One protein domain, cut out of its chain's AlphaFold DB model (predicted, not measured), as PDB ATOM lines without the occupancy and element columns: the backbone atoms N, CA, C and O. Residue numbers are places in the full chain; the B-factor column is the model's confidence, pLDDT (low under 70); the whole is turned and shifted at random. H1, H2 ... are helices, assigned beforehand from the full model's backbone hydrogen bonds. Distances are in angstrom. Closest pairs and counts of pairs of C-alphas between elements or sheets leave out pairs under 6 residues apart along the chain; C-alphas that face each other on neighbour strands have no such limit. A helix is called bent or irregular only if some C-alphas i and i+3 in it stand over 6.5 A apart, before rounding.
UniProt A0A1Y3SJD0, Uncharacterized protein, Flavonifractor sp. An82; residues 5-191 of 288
ATOM      1  N   TRP A   5      44.505  67.240 105.350       95.81
ATOM      2  CA  TRP A   5      44.589  67.381 103.898       95.81
ATOM      3  C   TRP A   5      45.355  68.643 103.493       95.81
ATOM      4  O   TRP A   5      46.267  68.573 102.676       95.81
ATOM      5  N   GLN A   6      45.069  69.786 104.123       95.12
ATOM      6  CA  GLN A   6      45.851  71.000 103.882       95.12
ATOM      7  C   GLN A   6      47.320  70.811 104.285       95.12
ATOM      8  O   GLN A   6      48.209  71.218 103.554       95.12
ATOM      9  N   GLU A   7      47.587  70.120 105.399       95.50
ATOM     10  CA  GLU A   7      48.958  69.793 105.806       95.50
ATOM     11  C   GLU A   7      49.675  68.919 104.761       95.50
ATOM     12  O   GLU A   7      50.846  69.151 104.481       95.50
ATOM     13  N   PHE A   8      48.979  67.966 104.134       97.44
ATOM     14  CA  PHE A   8      49.507  67.199 103.003       97.44
ATOM     15  C   PHE A   8      49.813  68.089 101.789       97.44
ATOM     16  O   PHE A   8      50.875  67.957 101.177       97.44
ATOM     17  N   LEU A   9      48.922  69.024 101.449       96.69
ATOM     18  CA  LEU A   9      49.148  69.976 100.358       96.69
ATOM     19  C   LEU A   9      50.340  70.894 100.641       96.69
ATOM     20  O   LEU A   9      51.137  71.144  99.740       96.69
ATOM     21  N   ASP A  10      50.523  71.330 101.883       96.38
ATOM     22  CA  ASP A  10      51.645  72.180 102.284       96.38
ATOM     23  C   ASP A  10      53.010  71.470 102.146       96.38
ATOM     24  O   ASP A  10      54.031  72.132 101.964       96.38
ATOM     25  N   TYR A  11      53.037  70.131 102.198       97.75
ATOM     26  CA  TYR A  11      54.247  69.315 102.001       97.75
ATOM     27  C   TYR A  11      54.428  68.779 100.575       97.75
ATOM     28  O   TYR A  11      55.398  68.072 100.311       97.75
ATOM     29  N   THR A  12      53.506  69.063  99.656       97.38
ATOM     30  CA  THR A  12      53.545  68.526  98.279       97.38
ATOM     31  C   THR A  12      53.346  69.595  97.206       97.38
ATOM     32  O   THR A  12      53.696  69.388  96.043       97.38
ATOM     33  N   GLY A  13      52.797  70.747  97.582       95.75
ATOM     34  CA  GLY A  13      52.576  71.911  96.740       95.75
ATOM     35  C   GLY A  13      53.778  72.858  96.682       95.75
ATOM     36  O   GLY A  13      54.822  72.602  97.283       95.75
ATOM     37  N   PRO A  14      53.668  73.956  95.921       94.56
ATOM     38  CA  PRO A  14      54.714  74.968  95.849       94.56
ATOM     39  C   PRO A  14      54.815  75.774  97.153       94.56
ATOM     40  O   PRO A  14      53.812  76.033  97.815       94.56
ATOM     41  N   VAL A  15      56.024  76.239  97.473       96.56
ATOM     42  CA  VAL A  15      56.288  77.150  98.598       96.56
ATOM     43  C   VAL A  15      56.615  78.544  98.065       96.56
ATOM     44  O   VAL A  15      57.348  78.687  97.086       96.56
ATOM     45  N   CYS A  16      56.077  79.580  98.712       94.69
ATOM     46  CA  CYS A  16      56.353  80.970  98.363       94.69
ATOM     47  C   CYS A  16      57.595  81.482  99.107       94.69
ATOM     48  O   CYS A  16      57.529  81.787 100.296       94.69
ATOM     49  N   TYR A  17      58.726  81.608  98.410       96.88
ATOM     50  CA  TYR A  17      59.975  82.142  98.969       96.88
ATOM     51  C   TYR A  17      59.983  83.673  98.953       96.88
ATOM     52  O   TYR A  17      60.681  84.307  98.162       96.88
ATOM     53  N   GLN A  18      59.147  84.262  99.803       95.31
ATOM     54  CA  GLN A  18      59.025  85.702 100.012       95.31
ATOM     55  C   GLN A  18      58.859  85.987 101.507       95.31
ATOM     56  O   GLN A  18      58.393  85.124 102.254       95.31
ATOM     57  N   ALA A  19      59.252  87.187 101.934       95.38
ATOM     58  CA  ALA A  19      59.072  87.650 103.303       95.38
ATOM     59  C   ALA A  19      58.896  89.172 103.338       95.38
ATOM     60  O   ALA A  19      59.640  89.894 102.674       95.38
ATOM     61  N   VAL A  20      57.966  89.671 104.156       93.25
ATOM     62  CA  VAL A  20      57.790  91.120 104.396       93.25
ATOM     63  C   VAL A  20      58.667  91.660 105.535       93.25
ATOM     64  O   VAL A  20      58.676  92.857 105.818       93.25
ATOM     65  N   GLY A  21      59.422  90.786 106.208       92.06
ATOM     66  CA  GLY A  21      60.407  91.141 107.229       92.06
ATOM     67  C   GLY A  21      60.780  89.956 108.120       92.06
ATOM     68  O   GLY A  21      60.228  88.872 108.002       92.06
ATOM     69  N   LYS A  22      61.663  90.171 109.103       92.06
ATOM     70  CA  LYS A  22      62.286  89.092 109.914       92.06
ATOM     71  C   LYS A  22      61.340  88.218 110.744       92.06
ATOM     72  O   LYS A  22      61.769  87.202 111.298       92.06
ATOM     73  N   ARG A  23      60.094  88.659 110.934       89.94
ATOM     74  CA  ARG A  23      59.049  87.903 111.642       89.94
ATOM     75  C   ARG A  23      58.206  87.054 110.697       89.94
ATOM     76  O   ARG A  23      57.531  86.160 111.187       89.94
ATOM     77  N   ASP A  24      58.253  87.351 109.404       93.44
ATOM     78  CA  ASP A  24      57.566  86.601 108.374       93.44
ATOM     79  C   ASP A  24      58.382  85.356 108.013       93.44
ATOM     80  O   ASP A  24      59.550  85.430 107.617       93.44
ATOM     81  N   THR A  25      57.776  84.198 108.235       94.12
ATOM     82  CA  THR A  25      58.391  82.887 108.043       94.12
ATOM     83  C   THR A  25      57.730  82.094 106.921       94.12
ATOM     84  O   THR A  25      58.048  80.921 106.763       94.12
ATOM     85  N   THR A  26      56.882  82.712 106.086       93.94
ATOM     86  CA  THR A  26      56.192  82.035 104.969       93.94
ATOM     87  C   THR A  26      57.136  81.327 104.000       93.94
ATOM     88  O   THR A  26      56.797  80.275 103.463       93.94
ATOM     89  N   TRP A  27      58.348  81.857 103.817       96.31
ATOM     90  CA  TRP A  27      59.398  81.262 102.982       96.31
ATOM     91  C   TRP A  27      59.913  79.903 103.483       96.31
ATOM     92  O   TRP A  27      60.537  79.173 102.714       96.31
ATOM     93  N   LEU A  28      59.646  79.545 104.743       96.88
ATOM     94  CA  LEU A  28      59.917  78.216 105.298       96.88
ATOM     95  C   LEU A  28      58.796  77.211 104.992       96.88
ATOM     96  O   LEU A  28      58.904  76.049 105.372       96.88
ATOM     97  N   GLY A  29      57.707  77.634 104.341       95.75
ATOM     98  CA  GLY A  29      56.528  76.796 104.150       95.75
ATOM     99  C   GLY A  29      55.988  76.300 105.492       95.75
ATOM    100  O   GLY A  29      55.870  77.060 106.453       95.75
ATOM    101  N   ARG A  30      55.687  75.002 105.575       95.00
ATOM    102  CA  ARG A  30      55.196  74.363 106.802       95.00
ATOM    103  C   ARG A  30      56.307  73.772 107.665       95.00
ATOM    104  O   ARG A  30      56.185  72.677 108.211       95.00
ATOM    105  N   PHE A  31      57.396  74.517 107.791       96.75
ATOM    106  CA  PHE A  31      58.532  74.163 108.625       96.75
ATOM    107  C   PHE A  31      58.939  75.337 109.507       96.75
ATOM    108  O   PHE A  31      58.701  76.504 109.205       96.75
ATOM    109  N   THR A  32      59.624  75.020 110.600       96.56
ATOM    110  CA  THR A  32      60.505  75.988 111.255       96.56
ATOM    111  C   THR A  32      61.919  75.842 110.706       96.56
ATOM    112  O   THR A  32      62.284  74.793 110.169       96.56
ATOM    113  N   PHE A  33      62.755  76.868 110.874       96.25
ATOM    114  CA  PHE A  33      64.163  76.775 110.482       96.25
ATOM    115  C   PHE A  33      64.869  75.645 111.243       96.25
ATOM    116  O   PHE A  33      65.643  74.887 110.669       96.25
ATOM    117  N   GLU A  34      64.562  75.500 112.534       95.12
ATOM    118  CA  GLU A  34      65.042  74.395 113.357       95.12
ATOM    119  C   GLU A  34      64.575  73.026 112.839       95.12
ATOM    120  O   GLU A  34      65.376  72.098 112.811       95.12
ATOM    121  N   ALA A  35      63.332  72.897 112.364       95.25
ATOM    122  CA  ALA A  35      62.845  71.647 111.779       95.25
ATOM    123  C   ALA A  35      63.572  71.274 110.483       95.25
ATOM    124  O   ALA A  35      63.922  70.109 110.308       95.25
ATOM    125  N   LEU A  36      63.861  72.250 109.613       96.56
ATOM    126  CA  LEU A  36      64.689  72.012 108.426       96.56
ATOM    127  C   LEU A  36      66.106  71.587 108.819       96.56
ATOM    128  O   LEU A  36      66.618  70.604 108.295       96.56
ATOM    129  N   ARG A  37      66.724  72.304 109.760       95.06
ATOM    130  CA  ARG A  37      68.102  72.056 110.200       95.06
ATOM    131  C   ARG A  37      68.279  70.684 110.849       95.06
ATOM    132  O   ARG A  37      69.260  70.000 110.573       95.06
ATOM    133  N   ASP A  38      67.352  70.319 111.729       93.25
ATOM    134  CA  ASP A  38      67.483  69.157 112.609       93.25
ATOM    135  C   ASP A  38      66.678  67.947 112.095       93.25
ATOM    136  O   ASP A  38      66.677  66.889 112.724       93.25
ATOM    137  N   PHE A  39      65.984  68.096 110.959       93.00
ATOM    138  CA  PHE A  39      65.057  67.108 110.395       93.00
ATOM    139  C   PHE A  39      63.985  66.652 111.396       93.00
ATOM    140  O   PHE A  39      63.582  65.485 111.434       93.00
ATOM    141  N   SER A  40      63.540  67.573 112.252       90.19
ATOM    142  CA  SER A  40      62.582  67.266 113.309       90.19
ATOM    143  C   SER A  40      61.151  67.218 112.769       90.19
ATOM    144  O   SER A  40      60.800  67.860 111.782       90.19
ATOM    145  N   GLY A  41      60.308  66.398 113.400       90.00
ATOM    146  CA  GLY A  41      58.911  66.229 112.989       90.00
ATOM    147  C   GLY A  41      58.694  65.345 111.754       90.00
ATOM    148  O   GLY A  41      57.538  65.124 111.396       90.00
ATOM    149  N   LEU A  42      59.757  64.792 111.148       93.81
ATOM    150  CA  LEU A  42      59.654  63.955 109.946       93.81
ATOM    151  C   LEU A  42      58.733  62.748 110.109       93.81
ATOM    152  O   LEU A  42      58.044  62.423 109.152       93.81
ATOM    153  N   ALA A  43      58.662  62.132 111.293       92.50
ATOM    154  CA  ALA A  43      57.742  61.020 111.540       92.50
ATOM    155  C   ALA A  43      56.307  61.384 111.132       92.50
ATOM    156  O   ALA A  43      55.755  60.783 110.218       92.50
ATOM    157  N   ARG A  44      55.753  62.470 111.688       93.56
ATOM    158  CA  ARG A  44      54.412  62.933 111.308       93.56
ATOM    159  C   ARG A  44      54.331  63.362 109.845       93.56
ATOM    160  O   ARG A  44      53.322  63.082 109.210       93.56
ATOM    161  N   ILE A  45      55.339  64.058 109.320       96.81
ATOM    162  CA  ILE A  45      55.323  64.545 107.930       96.81
ATOM    163  C   ILE A  45      55.201  63.368 106.962       96.81
ATOM    164  O   ILE A  45      54.298  63.346 106.131       96.81
ATOM    165  N   LEU A  46      56.057  62.358 107.116       97.94
ATOM    166  CA  LEU A  46      56.028  61.161 106.285       97.94
ATOM    167  C   LEU A  46      54.720  60.380 106.484       97.94
ATOM    168  O   LEU A  46      54.148  59.917 105.502       97.94
ATOM    169  N   THR A  47      54.177  60.307 107.704       97.62
ATOM    170  CA  THR A  47      52.866  59.679 107.948       97.62
ATOM    171  C   THR A  47      51.728  60.434 107.259       97.62
ATOM    172  O   THR A  47      50.845  59.807 106.679       97.62
ATOM    173  N   ILE A  48      51.746  61.772 107.242       97.88
ATOM    174  CA  ILE A  48      50.777  62.585 106.484       97.88
ATOM    175  C   ILE A  48      50.886  62.296 104.981       97.88
ATOM    176  O   ILE A  48      49.863  62.106 104.322       97.88
ATOM    177  N   LEU A  49      52.107  62.213 104.444       98.44
ATOM    178  CA  LEU A  49      52.343  61.878 103.039       98.44
ATOM    179  C   LEU A  49      51.823  60.477 102.694       98.44
ATOM    180  O   LEU A  49      51.085  60.319 101.721       98.44
ATOM    181  N   ALA A  50      52.150  59.476 103.514       98.50
ATOM    182  CA  ALA A  50      51.689  58.104 103.330       98.50
ATOM    183  C   ALA A  50      50.157  58.014 103.371       98.50
ATOM    184  O   ALA A  50      49.560  57.422 102.473       98.50
ATOM    185  N   ARG A  51      49.505  58.665 104.347       98.25
ATOM    186  CA  ARG A  51      48.036  58.726 104.439       98.25
ATOM    187  C   ARG A  51      47.414  59.375 103.202       98.25
ATOM    188  O   ARG A  51      46.444  58.847 102.665       98.25
ATOM    189  N   GLY A  52      47.995  60.465 102.701       98.00
ATOM    190  CA  GLY A  52      47.535  61.107 101.468       98.00
ATOM    191  C   GLY A  52      47.545  60.158 100.269       98.00
ATOM    192  O   GLY A  52      46.569  60.096  99.530       98.00
ATOM    193  N   VAL A  53      48.600  59.355 100.115       97.69
ATOM    194  CA  VAL A  53      48.717  58.398  99.000       97.69
ATOM    195  C   VAL A  53      47.836  57.154  99.183       97.69
ATOM    196  O   VAL A  53      47.292  56.640  98.205       97.69
ATOM    197  N   LEU A  54      47.693  56.655 100.413       98.31
ATOM    198  CA  LEU A  54      46.906  55.453 100.715       98.31
ATOM    199  C   LEU A  54      45.401  55.685 100.564       98.31
ATOM    200  O   LEU A  54      44.688  54.810 100.062       98.31
ATOM    201  N   PHE A  55      44.932  56.850 101.012       98.19
ATOM    202  CA  PHE A  55      43.512  57.092 101.235       98.19
ATOM    203  C   PHE A  55      42.895  58.131 100.310       98.19
ATOM    204  O   PHE A  55      41.674  58.174 100.264       98.19
ATOM    205  N   HIS A  56      43.661  58.945  99.572       97.44
ATOM    206  CA  HIS A  56      43.079  60.066  98.826       97.44
ATOM    207  C   HIS A  56      43.419  60.085  97.335       97.44
ATOM    208  O   HIS A  56      44.518  59.746  96.893       97.44
ATOM    209  N   ALA A  57      42.441  60.529  96.550       94.69
ATOM    210  CA  ALA A  57      42.619  60.965  95.177       94.69
ATOM    211  C   ALA A  57      43.301  62.353  95.134       94.69
ATOM    212  O   ALA A  57      43.364  63.048  96.153       94.69
ATOM    213  N   PRO A  58      43.809  62.802  93.969       91.56
ATOM    214  CA  PRO A  58      44.489  64.096  93.850       91.56
ATOM    215  C   PRO A  58      43.655  65.327  94.252       91.56
ATOM    216  O   PRO A  58      44.231  66.366  94.570       91.56
ATOM    217  N   ASP A  59      42.326  65.225  94.229       91.19
ATOM    218  CA  ASP A  59      41.376  66.260  94.660       91.19
ATOM    219  C   ASP A  59      41.040  66.196  96.168       91.19
ATOM    220  O   ASP A  59      40.283  67.022  96.685       91.19
ATOM    221  N   GLY A  60      41.610  65.227  96.887       92.75
ATOM    222  CA  GLY A  60      41.380  64.992  98.309       92.75
ATOM    223  C   GLY A  60      40.151  64.153  98.626       92.75
ATOM    224  O   GLY A  60      39.834  63.990  99.808       92.75
ATOM    225  N   ALA A  61      39.439  63.630  97.622       94.88
ATOM    226  CA  ALA A  61      38.376  62.659  97.849       94.88
ATOM    227  C   ALA A  61      38.957  61.353  98.402       94.88
ATOM    228  O   ALA A  61      40.024  60.913  97.974       94.88
ATOM    229  N   GLU A  62      38.265  60.736  99.356       95.88
ATOM    230  CA  GLU A  62      38.673  59.435  99.885       95.88
ATOM    231  C   GLU A  62      38.516  58.347  98.812       95.88
ATOM    232  O   GLU A  62      37.512  58.284  98.097       95.88
ATOM    233  N   LEU A  63      39.527  57.491  98.677       95.88
ATOM    234  CA  LEU A  63      39.538  56.388  97.728       95.88
ATOM    235  C   LEU A  63      38.766  55.193  98.296       95.88
ATOM    236  O   LEU A  63      39.047  54.764  99.416       95.88
ATOM    237  N   PRO A  64      37.868  54.573  97.513       94.12
ATOM    238  CA  PRO A  64      37.185  53.360  97.940       94.12
ATOM    239  C   PRO A  64      38.135  52.148  97.949       94.12
ATOM    240  O   PRO A  64      39.159  52.124  97.257       94.12
ATOM    241  N   GLY A  65      37.758  51.096  98.677       93.25
ATOM    242  CA  GLY A  65      38.475  49.815  98.716       93.25
ATOM    243  C   GLY A  65      39.623  49.753  99.729       93.25
ATOM    244  O   GLY A  65      39.895  50.715 100.441       93.25
ATOM    245  N   ASP A  66      40.294  48.600  99.800       95.69
ATOM    246  CA  ASP A  66      41.326  48.336 100.812       95.69
ATOM    247  C   ASP A  66      42.598  49.181 100.571       95.69
ATOM    248  O   ASP A  66      43.255  49.003  99.533       95.69
ATOM    249  N   PRO A  67      42.999  50.065 101.512       96.69
ATOM    250  CA  PRO A  67      44.229  50.851 101.398       96.69
ATOM    251  C   PRO A  67      45.489  49.980 101.296       96.69
ATOM    252  O   PRO A  67      46.485  50.422 100.724       96.69
ATOM    253  N   ARG A  68      45.460  48.718 101.756       96.44
ATOM    254  CA  ARG A  68      46.607  47.799 101.644       96.44
ATOM    255  C   ARG A  68      46.955  47.427 100.201       96.44
ATOM    256  O   ARG A  68      48.087  47.049  99.921       96.44
ATOM    257  N   SER A  69      46.035  47.606  99.255       96.81
ATOM    258  CA  SER A  69      46.346  47.471  97.823       96.81
ATOM    259  C   SER A  69      47.304  48.557  97.302       96.81
ATOM    260  O   SER A  69      47.826  48.442  96.195       96.81
ATOM    261  N   ARG A  70      47.551  49.614  98.091       97.38
ATOM    262  CA  ARG A  70      48.325  50.806  97.706       97.38
ATOM    263  C   ARG A  70      49.624  50.968  98.501       97.38
ATOM    264  O   ARG A  70      50.242  52.025  98.412       97.38
ATOM    265  N   LEU A  71      50.072  49.948  99.240       97.31
ATOM    266  CA  LEU A  71      51.291  50.025 100.065       97.31
ATOM    267  C   LEU A  71      52.536  50.351  99.238       97.31
ATOM    268  O   LEU A  71      53.284  51.260  99.588       97.31
ATOM    269  N   GLU A  72      52.715  49.676  98.101       96.56
ATOM    270  CA  GLU A  72      53.839  49.946  97.196       96.56
ATOM    271  C   GLU A  72      53.784  51.365  96.627       96.56
ATOM    272  O   GLU A  72      54.801  52.049  96.530       96.56
ATOM    273  N   LYS A  73      52.578  51.856  96.319       97.25
ATOM    274  CA  LYS A  73      52.388  53.234  95.863       97.25
ATOM    275  C   LYS A  73      52.738  54.241  96.961       97.25
ATOM    276  O   LYS A  73      53.407  55.231  96.678       97.25
ATOM    277  N   ALA A  74      52.336  53.984  98.205       97.81
ATOM    278  CA  ALA A  74      52.688  54.821  99.349       97.81
ATOM    279  C   ALA A  74      54.205  54.854  99.572       97.81
ATOM    280  O   ALA A  74      54.774  55.938  99.682       97.81
ATOM    281  N   ARG A  75      54.877  53.694  99.529       97.31
ATOM    282  CA  ARG A  75      56.344  53.611  99.602       97.31
ATOM    283  C   ARG A  75      57.010  54.416  98.486       97.31
ATOM    284  O   ARG A  75      57.870  55.241  98.779       97.31
ATOM    285  N   ARG A  76      56.588  54.235  97.229       97.56
ATOM    286  CA  ARG A  76      57.105  55.005  96.081       97.56
ATOM    287  C   ARG A  76      56.877  56.509  96.253       97.56
ATOM    288  O   ARG A  76      57.778  57.288  95.971       97.56
ATOM    289  N   GLY A  77      55.726  56.924  96.781       98.06
ATOM    290  CA  GLY A  77      55.451  58.329  97.094       98.06
ATOM    291  C   GLY A  77      56.423  58.913  98.128       98.06
ATOM    292  O   GLY A  77      56.932  60.018  97.936       98.06
ATOM    293  N   LEU A  78      56.740  58.156  99.185       98.25
ATOM    294  CA  LEU A  78      57.750  58.545 100.175       98.25
ATOM    295  C   LEU A  78      59.155  58.612  99.556       98.25
ATOM    296  O   LEU A  78      59.866  59.588  99.789       98.25
ATOM    297  N   CYS A  79      59.535  57.635  98.725       97.38
ATOM    298  CA  CYS A  79      60.798  57.659  97.979       97.38
ATOM    299  C   CYS A  79      60.898  58.892  97.071       97.38
ATOM    300  O   CYS A  79      61.905  59.594  97.111       97.38
ATOM    301  N   ALA A  80      59.843  59.208  96.314       98.31
ATOM    302  CA  ALA A  80      59.801  60.378  95.440       98.31
ATOM    303  C   ALA A  80      59.952  61.689  96.231       98.31
ATOM    304  O   ALA A  80      60.755  62.547  95.867       98.31
ATOM    305  N   TRP A  81      59.235  61.842  97.349       98.62
ATOM    306  CA  TRP A  81      59.335  63.040  98.192       98.62
ATOM    307  C   TRP A  81      60.731  63.212  98.810       98.62
ATOM    308  O   TRP A  81      61.265  64.324  98.850       98.62
ATOM    309  N   CYS A  82      61.327  62.103  99.254       98.19
ATOM    310  CA  CYS A  82      62.653  62.049  99.863       98.19
ATOM    311  C   CYS A  82      63.810  62.071  98.854       98.19
ATOM    312  O   CYS A  82      64.956  62.192  99.285       98.19
ATOM    313  N   SER A  83      63.539  61.923  97.558       98.00
ATOM    314  CA  SER A  83      64.554  61.627  96.547       98.00
ATOM    315  C   SER A  83      65.715  62.627  96.548       98.00
ATOM    316  O   SER A  83      65.528  63.832  96.732       98.00
ATOM    317  N   ILE A  84      66.934  62.127  96.365       96.69
ATOM    318  CA  ILE A  84      68.138  62.936  96.228       96.69
ATOM    319  C   ILE A  84      69.169  62.236  95.330       96.69
ATOM    320  O   ILE A  84      69.490  61.068  95.593       96.69
ATOM    321  N   PRO A  85      69.734  62.939  94.325       91.81
ATOM    322  CA  PRO A  85      70.716  62.376  93.410       91.81
ATOM    323  C   PRO A  85      71.878  61.677  94.113       91.81
ATOM    324  O   PRO A  85      72.394  62.119  95.151       91.81
ATOM    325  N   GLU A  86      72.316  60.570  93.540       87.44
ATOM    326  CA  GLU A  86      73.440  59.804  94.038       87.44
ATOM    327  C   GLU A  86      74.776  60.359  93.566       87.44
ATOM    328  O   GLU A  86      74.891  61.231  92.707       87.44
ATOM    329  N   LYS A  87      75.841  59.849  94.183       83.19
ATOM    330  CA  LYS A  87      77.184  60.062  93.652       83.19
ATOM    331  C   LYS A  87      77.428  59.027  92.549       83.19
ATOM    332  O   LYS A  87      77.032  57.887  92.750       83.19
ATOM    333  N   PRO A  88      78.197  59.347  91.493       74.00
ATOM    334  CA  PRO A  88      78.444  58.440  90.363       74.00
ATOM    335  C   PRO A  88      78.943  57.024  90.715       74.00
ATOM    336  O   PRO A  88      78.768  56.099  89.932       74.00
ATOM    337  N   ASN A  89      79.560  56.849  91.890       73.31
ATOM    338  CA  ASN A  89      80.121  55.580  92.366       73.31
ATOM    339  C   ASN A  89      79.340  54.993  93.562       73.31
ATOM    340  O   ASN A  89      79.932  54.366  94.444       73.31
ATOM    341  N   SER A  90      78.038  55.261  93.663       75.19
ATOM    342  CA  SER A  90      77.166  54.676  94.686       75.19
ATOM    343  C   SER A  90      77.002  53.161  94.505       75.19
ATOM    344  O   SER A  90      77.198  52.593  93.426       75.19
ATOM    345  N   ARG A  91      76.662  52.470  95.601       71.94
ATOM    346  CA  ARG A  91      76.305  51.047  95.555       71.94
ATOM    347  C   ARG A  91      74.960  50.903  94.849       71.94
ATOM    348  O   ARG A  91      74.022  51.599  95.205       71.94
ATOM    349  N   LYS A  92      74.869  49.949  93.921       69.44
ATOM    350  CA  LYS A  92      73.669  49.702  93.106       69.44
ATOM    351  C   LYS A  92      72.604  48.825  93.778       69.44
ATOM    352  O   LYS A  92      71.590  48.530  93.157       69.44
ATOM    353  N   GLU A  93      72.840  48.341  94.998       73.81
ATOM    354  CA  GLU A  93      71.814  47.577  95.719       73.81
ATOM    355  C   GLU A  93      70.695  48.525  96.157       73.81
ATOM    356  O   GLU A  93      70.967  49.613  96.667       73.81
ATOM    357  N   TRP A  94      69.446  48.095  95.979       67.94
ATOM    358  CA  TRP A  94      68.254  48.925  96.175       67.94
ATOM    359  C   TRP A  94      68.198  49.593  97.561       67.94
ATOM    360  O   TRP A  94      67.764  50.733  97.668       67.94
ATOM    361  N   GLN A  95      68.710  48.941  98.616       68.25
ATOM    362  CA  GLN A  95      68.713  49.491  99.979       68.25
ATOM    363  C   GLN A  95      69.635  50.714 100.167       68.25
ATOM    364  O   GLN A  95      69.577  51.388 101.195       68.25
ATOM    365  N   TYR A  96      70.513  50.997  99.201       74.12
ATOM    366  CA  TYR A  96      71.364  52.188  99.196       74.12
ATOM    367  C   TYR A  96      70.866  53.267  98.238       74.12
ATOM    368  O   TYR A  96      71.496  54.333  98.197       74.12
ATOM    369  N   HIS A  97      69.773  52.985  97.515       87.38
ATOM    370  CA  HIS A  97      69.252  53.860  96.484       87.38
ATOM    371  C   HIS A  97      68.597  55.094  97.103       87.38
ATOM    372  O   HIS A  97      67.851  54.975  98.075       87.38
ATOM    373  N   THR A  98      68.883  56.285  96.592       92.94
ATOM    374  CA  THR A  98      68.281  57.535  97.085       92.94
ATOM    375  C   THR A  98      67.731  58.426  95.989       92.94
ATOM    376  O   THR A  98      66.964  59.334  96.299       92.94
ATOM    377  N   GLU A  99      68.100  58.195  94.735       93.75
ATOM    378  CA  GLU A  99      67.571  58.919  93.579       93.75
ATOM    379  C   GLU A  99      66.422  58.134  92.949       93.75
ATOM    380  O   GLU A  99      66.463  56.919  92.940       93.75
ATOM    381  N   PHE A 100      65.377  58.813  92.475       94.81
ATOM    382  CA  PHE A 100      64.187  58.158  91.914       94.81
ATOM    383  C   PHE A 100      63.578  58.966  90.749       94.81
ATOM    384  O   PHE A 100      62.385  59.292  90.786       94.81
ATOM    385  N   PRO A 101      64.364  59.366  89.729       95.81
ATOM    386  CA  PRO A 101      63.855  60.146  88.594       95.81
ATOM    387  C   PRO A 101      62.736  59.425  87.824       95.81
ATOM    388  O   PRO A 101      61.819  60.057  87.305       95.81
ATOM    389  N   GLU A 102      62.743  58.093  87.802       96.19
ATOM    390  CA  GLU A 102      61.710  57.267  87.177       96.19
ATOM    391  C   GLU A 102      60.329  57.423  87.831       96.19
ATOM    392  O   GLU A 102      59.306  57.141  87.201       96.19
ATOM    393  N   LEU A 103      60.274  57.907  89.077       97.38
ATOM    394  CA  LEU A 103      59.023  58.184  89.780       97.38
ATOM    395  C   LEU A 103      58.393  59.523  89.376       97.38
ATOM    396  O   LEU A 103      57.246  59.767  89.751       97.38
ATOM    397  N   HIS A 104      59.072  60.357  88.579       97.62
ATOM    398  CA  HIS A 104      58.536  61.643  88.119       97.62
ATOM    399  C   HIS A 104      57.199  61.486  87.387       97.62
ATOM    400  O   HIS A 104      56.271  62.250  87.629       97.62
ATOM    401  N   GLY A 105      57.058  60.452  86.550       97.19
ATOM    402  CA  GLY A 105      55.816  60.213  85.810       97.19
ATOM    403  C   GLY A 105      54.607  59.931  86.711       97.19
ATOM    404  O   GLY A 105      53.492  60.334  86.389       97.19
ATOM    405  N   GLU A 106      54.812  59.266  87.854       96.88
ATOM    406  CA  GLU A 106      53.739  58.960  88.809       96.88
ATOM    407  C   GLU A 106      53.540  60.078  89.845       96.88
ATOM    408  O   GLU A 106      52.411  60.364  90.252       96.88
ATOM    409  N   PHE A 107      54.627  60.734  90.256       97.38
ATOM    410  CA  PHE A 107      54.644  61.744  91.311       97.38
ATOM    411  C   PHE A 107      55.350  63.038  90.866       97.38
ATOM    412  O   PHE A 107      56.309  63.467  91.515       97.38
ATOM    413  N   PRO A 108      54.854  63.739  89.828       96.62
ATOM    414  CA  PRO A 108      55.558  64.882  89.233       96.62
ATOM    415  C   PRO A 108      55.683  66.086  90.173       96.62
ATOM    416  O   PRO A 108      56.542  66.944  90.000       96.62
ATOM    417  N   LYS A 109      54.826  66.162  91.201       96.25
ATOM    418  CA  LYS A 109      54.937  67.170  92.267       96.25
ATOM    419  C   LYS A 109      56.011  66.810  93.296       96.25
ATOM    420  O   LYS A 109      56.588  67.702  93.914       96.25
ATOM    421  N   LEU A 110      56.281  65.519  93.498       98.12
ATOM    422  CA  LEU A 110      57.160  65.049  94.568       98.12
ATOM    423  C   LEU A 110      58.607  64.939  94.104       98.12
ATOM    424  O   LEU A 110      59.486  65.365  94.832       98.12
ATOM    425  N   VAL A 111      58.875  64.491  92.884       98.19
ATOM    426  CA  VAL A 111      60.235  64.401  92.329       98.19
ATOM    427  C   VAL A 111      60.268  65.054  90.954       98.19
ATOM    428  O   VAL A 111      59.289  64.959  90.218       98.19
ATOM    429  N   ASP A 112      61.343  65.771  90.633       97.00
ATOM    430  CA  ASP A 112      61.533  66.353  89.301       97.00
ATOM    431  C   ASP A 112      62.209  65.364  88.334       97.00
ATOM    432  O   ASP A 112      62.606  64.264  88.720       97.00
ATOM    433  N   GLU A 113      62.335  65.747  87.062       95.81
ATOM    434  CA  GLU A 113      62.971  64.915  86.027       95.81
ATOM    435  C   GLU A 113      64.444  64.593  86.332       95.81
ATOM    436  O   GLU A 113      64.971  63.592  85.850       95.81
ATOM    437  N   ALA A 114      65.110  65.419  87.146       94.00
ATOM    438  CA  ALA A 114      66.490  65.213  87.573       94.00
ATOM    439  C   ALA A 114      66.606  64.298  88.807       94.00
ATOM    440  O   ALA A 114      67.718  64.041  89.272       94.00
ATOM    441  N   GLY A 115      65.488  63.803  89.349       94.94
ATOM    442  CA  GLY A 115      65.481  62.943  90.530       94.94
ATOM    443  C   GLY A 115      65.668  63.700  91.846       94.94
ATOM    444  O   GLY A 115      66.000  63.089  92.858       94.94
ATOM    445  N   LEU A 116      65.485  65.023  91.871       97.38
ATOM    446  CA  LEU A 116      65.528  65.796  93.108       97.38
ATOM    447  C   LEU A 116      64.131  65.822  93.729       97.38
ATOM    448  O   LEU A 116      63.177  66.300  93.118       97.38
ATOM    449  N   GLY A 117      63.998  65.296  94.944       98.50
ATOM    450  CA  GLY A 117      62.744  65.195  95.686       98.50
ATOM    451  C   GLY A 117      62.283  66.526  96.279       98.50
ATOM    452  O   GLY A 117      63.052  67.477  96.422       98.50
ATOM    453  N   TRP A 118      61.004  66.600  96.642       98.62
ATOM    454  CA  TRP A 118      60.337  67.828  97.074       98.62
ATOM    455  C   TRP A 118      61.031  68.431  98.286       98.62
ATOM    456  O   TRP A 118      61.280  69.636  98.305       98.62
ATOM    457  N   PHE A 119      61.411  67.597  99.259       98.50
ATOM    458  CA  PHE A 119      62.070  68.085 100.465       98.50
ATOM    459  C   PHE A 119      63.443  68.681 100.174       98.50
ATOM    460  O   PHE A 119      63.752  69.758 100.675       98.50
ATOM    461  N   ALA A 120      64.237  68.030  99.321       98.38
ATOM    462  CA  ALA A 120      65.543  68.541  98.924       98.38
ATOM    463  C   ALA A 120      65.407  69.870  98.164       98.38
ATOM    464  O   ALA A 120      66.050  70.858  98.521       98.38
ATOM    465  N   ARG A 121      64.489  69.943  97.185       98.25
ATOM    466  CA  ARG A 121      64.185  71.192  96.463       98.25
ATOM    467  C   ARG A 121      63.762  72.306  97.417       98.25
ATOM    468  O   ARG A 121      64.230  73.439  97.283       98.25
ATOM    469  N   HIS A 122      62.891  71.994  98.376       98.56
ATOM    470  CA  HIS A 122      62.429  72.956  99.366       98.56
ATOM    471  C   HIS A 122      63.566  73.435 100.273       98.56
ATOM    472  O   HIS A 122      63.746  74.643 100.431       98.56
ATOM    473  N   PHE A 123      64.374  72.513 100.800       98.62
ATOM    474  CA  PHE A 123      65.504  72.824 101.669       98.62
ATOM    475  C   PHE A 123      66.490  73.781 100.987       98.62
ATOM    476  O   PHE A 123      66.765  74.857 101.522       98.62
ATOM    477  N   HIS A 124      66.961  73.444  99.782       98.44
ATOM    478  CA  HIS A 124      67.897  74.286  99.030       98.44
ATOM    479  C   HIS A 124      67.310  75.657  98.701       98.44
ATOM    480  O   HIS A 124      67.988  76.679  98.804       98.44
ATOM    481  N   SER A 125      66.026  75.706  98.344       98.44
ATOM    482  CA  SER A 125      65.352  76.969  98.045       98.44
ATOM    483  C   SER A 125      65.223  77.852  99.288       98.44
ATOM    484  O   SER A 125      65.494  79.050  99.217       98.44
ATOM    485  N   ALA A 126      64.887  77.268 100.443       98.31
ATOM    486  CA  ALA A 126      64.808  77.979 101.714       98.31
ATOM    487  C   ALA A 126      66.188  78.501 102.154       98.31
ATOM    488  O   ALA A 126      66.322  79.679 102.494       98.31
ATOM    489  N   MET A 127      67.238  77.674 102.094       98.50
ATOM    490  CA  MET A 127      68.601  78.116 102.423       98.50
ATOM    491  C   MET A 127      69.098  79.183 101.440       98.50
ATOM    492  O   MET A 127      69.664  80.201 101.848       98.50
ATOM    493  N   GLY A 128      68.818  79.006 100.148       98.38
ATOM    494  CA  GLY A 128      69.113  79.984  99.106       98.38
ATOM    495  C   GLY A 128      68.414  81.325  99.340       98.38
ATOM    496  O   GLY A 128      69.041  82.372  99.174       98.38
ATOM    497  N   PHE A 129      67.151  81.310  99.775       98.38
ATOM    498  CA  PHE A 129      66.412  82.517 100.147       98.38
ATOM    499  C   PHE A 129      67.048  83.215 101.356       98.38
ATOM    500  O   PHE A 129      67.379  84.398 101.274       98.38
ATOM    501  N   ALA A 130      67.302  82.480 102.445       97.94
ATOM    502  CA  ALA A 130      67.915  83.027 103.655       97.94
ATOM    503  C   ALA A 130      69.291  83.660 103.391       97.94
ATOM    504  O   ALA A 130      69.616  84.701 103.962       97.94
ATOM    505  N   LYS A 131      70.080  83.057 102.493       97.25
ATOM    506  CA  LYS A 131      71.385  83.575 102.068       97.25
ATOM    507  C   LYS A 131      71.271  84.857 101.238       97.25
ATOM    508  O   LYS A 131      72.066  85.774 101.424       97.25
ATOM    509  N   LYS A 132      70.322  84.916 100.298       97.88
ATOM    510  CA  LYS A 132      70.148  86.059  99.381       97.88
ATOM    511  C   LYS A 132      69.506  87.275 100.047       97.88
ATOM    512  O   LYS A 132      69.737  88.389  99.589       97.88
ATOM    513  N   HIS A 133      68.731  87.065 101.111       97.25
ATOM    514  CA  HIS A 133      67.939  88.109 101.767       97.25
ATOM    515  C   HIS A 133      68.220  88.206 103.282       97.25
ATOM    516  O   HIS A 133      67.308  88.028 104.096       97.25
ATOM    517  N   PRO A 134      69.474  88.479 103.701       96.56
ATOM    518  CA  PRO A 134      69.865  88.506 105.117       96.56
ATOM    519  C   PRO A 134      69.171  89.607 105.940       96.56
ATOM    520  O   PRO A 134      69.105  89.536 107.168       96.56
ATOM    521  N   ASP A 135      68.650  90.639 105.279       96.62
ATOM    522  CA  ASP A 135      67.864  91.728 105.855       96.62
ATOM    523  C   ASP A 135      66.407  91.324 106.143       96.62
ATOM    524  O   ASP A 135      65.819  91.812 107.115       96.62
ATOM    525  N   LEU A 136      65.858  90.382 105.369       96.69
ATOM    526  CA  LEU A 136      64.489  89.879 105.514       96.69
ATOM    527  C   LEU A 136      64.370  88.687 106.465       96.69
ATOM    528  O   LEU A 136      63.269  88.393 106.923       96.69
ATOM    529  N   VAL A 137      65.473  88.024 106.815       96.06
ATOM    530  CA  VAL A 137      65.471  86.863 107.719       96.06
ATOM    531  C   VAL A 137      66.180  87.149 109.046       96.06
ATOM    532  O   VAL A 137      66.813  88.189 109.260       96.06
ATOM    533  N   ARG A 138      66.058  86.228 110.009       94.88
ATOM    534  CA  ARG A 138      66.803  86.329 111.273       94.88
ATOM    535  C   ARG A 138      68.300  86.171 111.002       94.88
ATOM    536  O   ARG A 138      68.701  85.312 110.222       94.88
ATOM    537  N   LYS A 139      69.126  86.965 111.692       95.50
ATOM    538  CA  LYS A 139      70.585  87.016 111.484       95.50
ATOM    539  C   LYS A 139      71.236  85.627 111.550       95.50
ATOM    540  O   LYS A 139      71.957  85.245 110.640       95.50
ATOM    541  N   ASN A 140      70.896  84.853 112.578       95.19
ATOM    542  CA  ASN A 140      71.404  83.496 112.770       95.19
ATOM    543  C   ASN A 140      70.971  82.509 111.670       95.19
ATOM    544  O   ASN A 140      71.666  81.528 111.437       95.19
ATOM    545  N   TYR A 141      69.832  82.738 111.006       96.12
ATOM    546  CA  TYR A 141      69.386  81.901 109.888       96.12
ATOM    547  C   TYR A 141      70.220  82.189 108.638       96.12
ATOM    548  O   TYR A 141      70.726  81.254 108.025       96.12
ATOM    549  N   ALA A 142      70.432  83.470 108.313       97.00
ATOM    550  CA  ALA A 142      71.292  83.874 107.200       97.00
ATOM    551  C   ALA A 142      72.740  83.384 107.376       97.00
ATOM    552  O   ALA A 142      73.328  82.858 106.436       97.00
ATOM    553  N   GLU A 143      73.295  83.505 108.588       97.50
ATOM    554  CA  GLU A 143      74.657  83.053 108.911       97.50
ATOM    555  C   GLU A 143      74.823  81.531 108.782       97.50
ATOM    556  O   GLU A 143      75.873  81.061 108.348       97.50
ATOM    557  N   ALA A 144      73.794  80.754 109.135       97.50
ATOM    558  CA  ALA A 144      73.842  79.294 109.068       97.50
ATOM    559  C   ALA A 144      73.543  78.729 107.667       97.50
ATOM    560  O   ALA A 144      73.977  77.619 107.359       97.50
ATOM    561  N   ALA A 145      72.807  79.461 106.825       97.75
ATOM    562  CA  ALA A 145      72.217  78.929 105.597       97.75
ATOM    563  C   ALA A 145      73.243  78.310 104.636       97.75
ATOM    564  O   ALA A 145      73.017  77.223 104.115       97.75
ATOM    565  N   GLU A 146      74.388  78.967 104.424       97.75
ATOM    566  CA  GLU A 146      75.401  78.476 103.481       97.75
ATOM    567  C   GLU A 146      76.055  77.164 103.930       97.75
ATOM    568  O   GLU A 146      76.310  76.283 103.109       97.75
ATOM    569  N   ASP A 147      76.348  77.030 105.221       97.69
ATOM    570  CA  ASP A 147      76.965  75.818 105.757       97.69
ATOM    571  C   ASP A 147      75.980  74.641 105.755       97.69
ATOM    572  O   ASP A 147      76.356  73.516 105.413       97.69
ATOM    573  N   LEU A 148      74.712  74.912 106.078       97.75
ATOM    574  CA  LEU A 148      73.641  73.920 106.036       97.75
ATOM    575  C   LEU A 148      73.399  73.410 104.616       97.75
ATOM    576  O   LEU A 148      73.388  72.198 104.408       97.75
ATOM    577  N   ASP A 149      73.285  74.314 103.644       98.00
ATOM    578  CA  ASP A 149      73.077  73.977 102.234       98.00
ATOM    579  C   ASP A 149      74.191  73.072 101.686       98.00
ATOM    580  O   ASP A 149      73.924  72.007 101.134       98.00
ATOM    581  N   LYS A 150      75.459  73.411 101.955       97.38
ATOM    582  CA  LYS A 150      76.619  72.612 101.512       97.38
ATOM    583  C   LYS A 150      76.666  71.206 102.111       97.38
ATOM    584  O   LYS A 150      77.247  70.298 101.514       97.38
ATOM    585  N   LYS A 151      76.147  71.024 103.327       96.50
ATOM    586  CA  LYS A 151      76.204  69.745 104.054       96.50
ATOM    587  C   LYS A 151      74.977  68.875 103.814       96.50
ATOM    588  O   LYS A 151      75.080  67.660 104.016       96.50
ATOM    589  N   PHE A 152      73.863  69.478 103.404       97.50
ATOM    590  CA  PHE A 152      72.554  68.844 103.327       97.50
ATOM    591  C   PHE A 152      72.587  67.534 102.550       97.50
ATOM    592  O   PHE A 152      72.286  66.501 103.139       97.50
ATOM    593  N   ASP A 153      73.056  67.533 101.300       96.06
ATOM    594  CA  ASP A 153      72.958  66.360 100.427       96.06
ATOM    595  C   ASP A 153      73.562  65.105 101.030       96.06
ATOM    596  O   ASP A 153      73.057  64.000 100.850       96.06
ATOM    597  N   ARG A 154      74.698  65.250 101.713       94.00
ATOM    598  CA  ARG A 154      75.358  64.124 102.368       94.00
ATOM    599  C   ARG A 154      74.476  63.583 103.487       94.00
ATOM    600  O   ARG A 154      74.198  62.390 103.499       94.00
ATOM    601  N   VAL A 155      74.048  64.461 104.393       94.31
ATOM    602  CA  VAL A 155      73.281  64.070 105.581       94.31
ATOM    603  C   VAL A 155      71.908  63.530 105.187       94.31
ATOM    604  O   VAL A 155      71.472  62.512 105.717       94.31
ATOM    605  N   TRP A 156      71.249  64.169 104.221       95.81
ATOM    606  CA  TRP A 156      69.952  63.739 103.727       95.81
ATOM    607  C   TRP A 156      70.034  62.369 103.062       95.81
ATOM    608  O   TRP A 156      69.244  61.489 103.384       95.81
ATOM    609  N   ARG A 157      71.049  62.120 102.229       93.56
ATOM    610  CA  ARG A 157      71.252  60.804 101.609       93.56
ATOM    611  C   ARG A 157      71.392  59.684 102.642       93.56
ATOM    612  O   ARG A 157      70.828  58.609 102.456       93.56
ATOM    613  N   ASP A 158      72.098  59.932 103.742       89.81
ATOM    614  CA  ASP A 158      72.220  58.952 104.825       89.81
ATOM    615  C   ASP A 158      70.868  58.701 105.518       89.81
ATOM    616  O   ASP A 158      70.530  57.552 105.803       89.81
ATOM    617  N   LYS A 159      70.040  59.741 105.690       91.94
ATOM    618  CA  LYS A 159      68.662  59.610 106.195       91.94
ATOM    619  C   LYS A 159      67.752  58.826 105.254       91.94
ATOM    620  O   LYS A 159      67.044  57.936 105.709       91.94
ATOM    621  N   VAL A 160      67.796  59.091 103.953       93.00
ATOM    622  CA  VAL A 160      66.955  58.388 102.967       93.00
ATOM    623  C   VAL A 160      67.282  56.893 102.919       93.00
ATOM    624  O   VAL A 160      66.373  56.068 102.834       93.00
ATOM    625  N   ARG A 161      68.559  56.514 103.050       89.56
ATOM    626  CA  ARG A 161      68.953  55.099 103.193       89.56
ATOM    627  C   ARG A 161      68.445  54.491 104.496       89.56
ATOM    628  O   ARG A 161      67.897  53.392 104.492       89.56
ATOM    629  N   GLN A 162      68.585  55.224 105.601       87.81
ATOM    630  CA  GLN A 162      68.070  54.806 106.903       87.81
ATOM    631  C   GLN A 162      66.560  54.515 106.828       87.81
ATOM    632  O   GLN A 162      66.119  53.456 107.269       87.81
ATOM    633  N   PHE A 163      65.777  55.408 106.216       90.94
ATOM    634  CA  PHE A 163      64.321  55.267 106.126       90.94
ATOM    635  C   PHE A 163      63.878  54.024 105.349       90.94
ATOM    636  O   PHE A 163      62.815  53.474 105.630       90.94
ATOM    637  N   GLN A 164      64.688  53.571 104.394       88.25
ATOM    638  CA  GLN A 164      64.390  52.415 103.550       88.25
ATOM    639  C   GLN A 164      64.869  51.083 104.133       88.25
ATOM    640  O   GLN A 164      64.610  50.035 103.542       88.25
ATOM    641  N   THR A 165      65.570  51.091 105.269       83.44
ATOM    642  CA  THR A 165      66.082  49.842 105.833       83.44
ATOM    643  C   THR A 165      64.938  48.962 106.336       83.44
ATOM    644  O   THR A 165      64.109  49.398 107.134       83.44
ATOM    645  N   LEU A 166      64.931  47.703 105.887       75.81
ATOM    646  CA  LEU A 166      63.976  46.683 106.317       75.81
ATOM    647  C   LEU A 166      64.027  46.446 107.828       75.81
ATOM    648  O   LEU A 166      65.107  46.404 108.420       75.81
ATOM    649  N   LEU A 167      62.858  46.157 108.407       69.56
ATOM    650  CA  LEU A 167      62.661  45.861 109.832       69.56
ATOM    651  C   LEU A 167      63.650  44.828 110.403       69.56
ATOM    652  O   LEU A 167      64.122  44.989 111.525       69.56
ATOM    653  N   PHE A 168      63.974  43.790 109.628       69.38
ATOM    654  CA  PHE A 168      64.829  42.672 110.050       69.38
ATOM    655  C   PHE A 168      66.256  42.744 109.500       69.38
ATOM    656  O   PHE A 168      66.973  41.744 109.512       69.38
ATOM    657  N   SER A 169      66.683  43.898 108.980       70.44
ATOM    658  CA  SER A 169      68.051  44.032 108.489       70.44
ATOM    659  C   SER A 169      69.042  43.856 109.649       70.44
ATOM    660  O   SER A 169      68.913  44.552 110.660       70.44
ATOM    661  N   PRO A 170      70.073  43.000 109.518       65.75
ATOM    662  CA  PRO A 170      71.116  42.860 110.535       65.75
ATOM    663  C   PRO A 170      71.966  44.133 110.676       65.75
ATOM    664  O   PRO A 170      72.693  44.278 111.652       65.75
ATOM    665  N   ALA A 171      71.866  45.057 109.714       62.91
ATOM    666  CA  ALA A 171      72.491  46.375 109.760       62.91
ATOM    667  C   ALA A 171      71.637  47.429 110.492       62.91
ATOM    668  O   ALA A 171      72.021  48.593 110.514       62.91
ATOM    669  N   THR A 172      70.482  47.053 111.057       59.44
ATOM    670  CA  THR A 172      69.617  47.988 111.789       59.44
ATOM    671  C   THR A 172      70.298  48.423 113.080       59.44
ATOM    672  O   THR A 172      70.426  47.639 114.021       59.44
ATOM    673  N   GLU A 173      70.714  49.685 113.157       58.53
ATOM    674  CA  GLU A 173      71.159  50.258 114.425       58.53
ATOM    675  C   GLU A 173      69.934  50.604 115.281       58.53
ATOM    676  O   GLU A 173      69.003  51.264 114.819       58.53
ATOM    677  N   GLY A 174      69.938  50.220 116.561       52.81
ATOM    678  CA  GLY A 174      68.822  50.485 117.484       52.81
ATOM    679  C   GLY A 174      68.500  51.972 117.708       52.81
ATOM    680  O   GLY A 174      67.475  52.297 118.294       52.81
ATOM    681  N   ALA A 175      69.349  52.885 117.226       52.69
ATOM    682  CA  ALA A 175      69.110  54.326 117.222       52.69
ATOM    683  C   ALA A 175      68.237  54.803 116.040       52.69
ATOM    684  O   ALA A 175      67.968  56.002 115.913       52.69
ATOM    685  N   TRP A 176      67.818  53.911 115.137       61.47
ATOM    686  CA  TRP A 176      67.045  54.284 113.957       61.47
ATOM    687  C   TRP A 176      65.553  54.413 114.272       61.47
ATOM    688  O   TRP A 176      64.787  53.468 114.154       61.47
ATOM    689  N   VAL A 177      65.152  55.628 114.655       69.44
ATOM    690  CA  VAL A 177      63.792  55.957 115.133       69.44
ATOM    691  C   VAL A 177      62.739  56.065 114.013       69.44
ATOM    692  O   VAL A 177      61.552  56.109 114.309       69.44
ATOM    693  N   LEU A 178      63.129  56.129 112.734       87.25
ATOM    694  CA  LEU A 178      62.192  56.393 111.633       87.25
ATOM    695  C   LEU A 178      62.478  55.519 110.409       87.25
ATOM    696  O   LEU A 178      63.577  55.586 109.857       87.25
ATOM    697  N   ARG A 179      61.481  54.741 109.969       90.69
ATOM    698  CA  ARG A 179      61.501  53.920 108.745       90.69
ATOM    699  C   ARG A 179      60.185  54.049 107.990       90.69
ATOM    700  O   ARG A 179      59.148  54.313 108.589       90.69
ATOM    701  N   PHE A 180      60.215  53.823 106.679       93.38
ATOM    702  CA  PHE A 180      59.008  53.855 105.850       93.38
ATOM    703  C   PHE A 180      57.996  52.779 106.243       93.38
ATOM    704  O   PHE A 180      56.800  53.039 106.173       93.38
ATOM    705  N   ASP A 181      58.451  51.613 106.701       92.00
ATOM    706  CA  ASP A 181      57.557  50.534 107.134       92.00
ATOM    707  C   ASP A 181      56.732  50.955 108.360       92.00
ATOM    708  O   ASP A 181      55.513  50.798 108.352       92.00
ATOM    709  N   ASP A 182      57.379  51.573 109.359       92.12
ATOM    710  CA  ASP A 182      56.703  52.102 110.553       92.12
ATOM    711  C   ASP A 182      55.756  53.253 110.175       92.12
ATOM    712  O   ASP A 182      54.606  53.283 110.593       92.12
ATOM    713  N   VAL A 183      56.200  54.160 109.295       95.44
ATOM    714  CA  VAL A 183      55.378  55.273 108.790       95.44
ATOM    715  C   VAL A 183      54.107  54.783 108.096       95.44
ATOM    716  O   VAL A 183      53.038  55.368 108.276       95.44
ATOM    717  N   ILE A 184      54.215  53.749 107.258       96.69
ATOM    718  CA  ILE A 184      53.073  53.185 106.535       96.69
ATOM    719  C   ILE A 184      52.149  52.436 107.503       96.69
ATOM    720  O   ILE A 184      50.932  52.522 107.347       96.69
ATOM    721  N   ALA A 185      52.695  51.747 108.509       95.94
ATOM    722  CA  ALA A 185      51.901  51.125 109.566       95.94
ATOM    723  C   ALA A 185      51.097  52.178 110.349       95.94
ATOM    724  O   ALA A 185      49.869  52.094 110.378       95.94
ATOM    725  N   ASP A 186      51.756  53.230 110.844       95.44
ATOM    726  CA  ASP A 186      51.105  54.359 111.522       95.44
ATOM    727  C   ASP A 186      50.038  55.011 110.627       95.44
ATOM    728  O   ASP A 186      48.959  55.394 111.079       95.44
ATOM    729  N   ALA A 187      50.315  55.142 109.326       97.69
ATOM    730  CA  ALA A 187      49.366  55.703 108.370       97.69
ATOM    731  C   ALA A 187      48.095  54.852 108.242       97.69
ATOM    732  O   ALA A 187      47.000  55.410 108.155       97.69
ATOM    733  N   LEU A 188      48.223  53.522 108.235       97.88
ATOM    734  CA  LEU A 188      47.078  52.612 108.211       97.88
ATOM    735  C   LEU A 188      46.271  52.673 109.508       97.88
ATOM    736  O   LEU A 188      45.044  52.646 109.440       97.88
ATOM    737  N   GLU A 189      46.938  52.767 110.660       95.62
ATOM    738  CA  GLU A 189      46.279  52.888 111.967       95.62
ATOM    739  C   GLU A 189      45.494  54.198 112.093       95.62
ATOM    740  O   GLU A 189      44.377  54.211 112.607       95.62
ATOM    741  N   LEU A 190      46.045  55.298 111.576       93.81
ATOM    742  CA  LEU A 190      45.421  56.622 111.638       93.81
ATOM    743  C   LEU A 190      44.329  56.857 110.580       93.81
ATOM    744  O   LEU A 190      43.548  57.799 110.722       93.81
ATOM    745  N   GLY A 191      44.275  56.057 109.512       95.94
ATOM    746  CA  GLY A 191      43.238  56.158 108.479       95.94
ATOM    747  C   GLY A 191      43.339  57.404 107.573       95.94
ATOM    748  O   GLY A 191      44.415  58.000 107.443       95.94
TER     749      GLY A 191
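Overview. This is residues 5 to 191 of the 288 residues of an uncharacterized protein of Flavonifractor sp. An82 (UniProt A0A1Y3SJD0). H3, H4 and H8 cross one another in a cluster at one end of the domain, and H6 and H7a make a second crossed pair toward the other end. H4 meets H6 end to end, and the bent helix H7 folds back past H6, its arm H7b leading toward the cluster; H1 packs on H3, and H5 on residues 76 to 80 of H4. The printed part has 187 residues with eight named helices, H1 to H8 in order, and no named strand: the class is all helix. It is compact, with a radius of gyration of the C-alphas of 16.9 A and spans of 50 by 41 by 32 A.

Arrangement. H1, residues 5 to 10, touches residues 48 to 52 of H3, residues 42 to 55, at a steep tilt of 57 degrees; the closest C-alphas, of Phe 8 and Ile 48, are 5.9 A apart. H2, residues 33 to 38, is close but not clearly touching to H6, residues 118 to 132, with the C-alphas of Leu 36 and Phe 123 closest at 6.9 A. H3 touches H4, residues 67 to 82, opposite ways at a steep tilt of 45 degrees, closest at C-alphas Ala 50 and Ala 74, 5.3 A. H3 also touches H8, residues 180 to 190, at a steep tilt of 64 degrees, closest at C-alphas Arg 51 and Ala 187, 5.1 A. H4 touches H5, residues 101 to 105, closest at C-alphas Ala 80 and Leu 103, 6.1 A. H4 and H6 touch only at their ends, closest at C-alphas Trp 81 and Trp 118, 5.0 A. H7, residues 139 to 163, was assigned as one helix by its hydrogen bonds but is bent, with C-alphas 150 and 153 7.3 A apart; its arms H7a, residues 139 to 150, and H7b, residues 153 to 163, stand about perpendicular at 74 degrees. H6 touches H7a, closest at C-alphas Met 127 and Ala 145, 4.9 A. H1 and H8 are apart. Every O i to N i+4 pair is within hydrogen-bond range in H1, H2, H3, H6, H7b and H8, against 9 of 12 in H4, 6 of 8 in H7a and 0 of 1 in H5, where 1 of 2 O i to N i+3 pairs is.

Along the chain. H1 begins at C-alpha 5 (44.589, 67.381, 103.898). H3 is 19.6 A long, H4 21.6 A, H6 20.8 A and H7a 18.5 A. H8 ends at C-alpha 190 (45.421, 56.622, 111.638).

Size, cuts and confidence. The C-alphas farthest apart, of Gly 65 and Asp 135, are 51.7 A apart. The printed part has no cut. The link from H2 to H3 is tight and that from H6 to H7 short; the other five are long. Mean pLDDT of the printed part is 92.4, with residues 92, 94 to 95, 167 to 168 and 170 to 177 under 70.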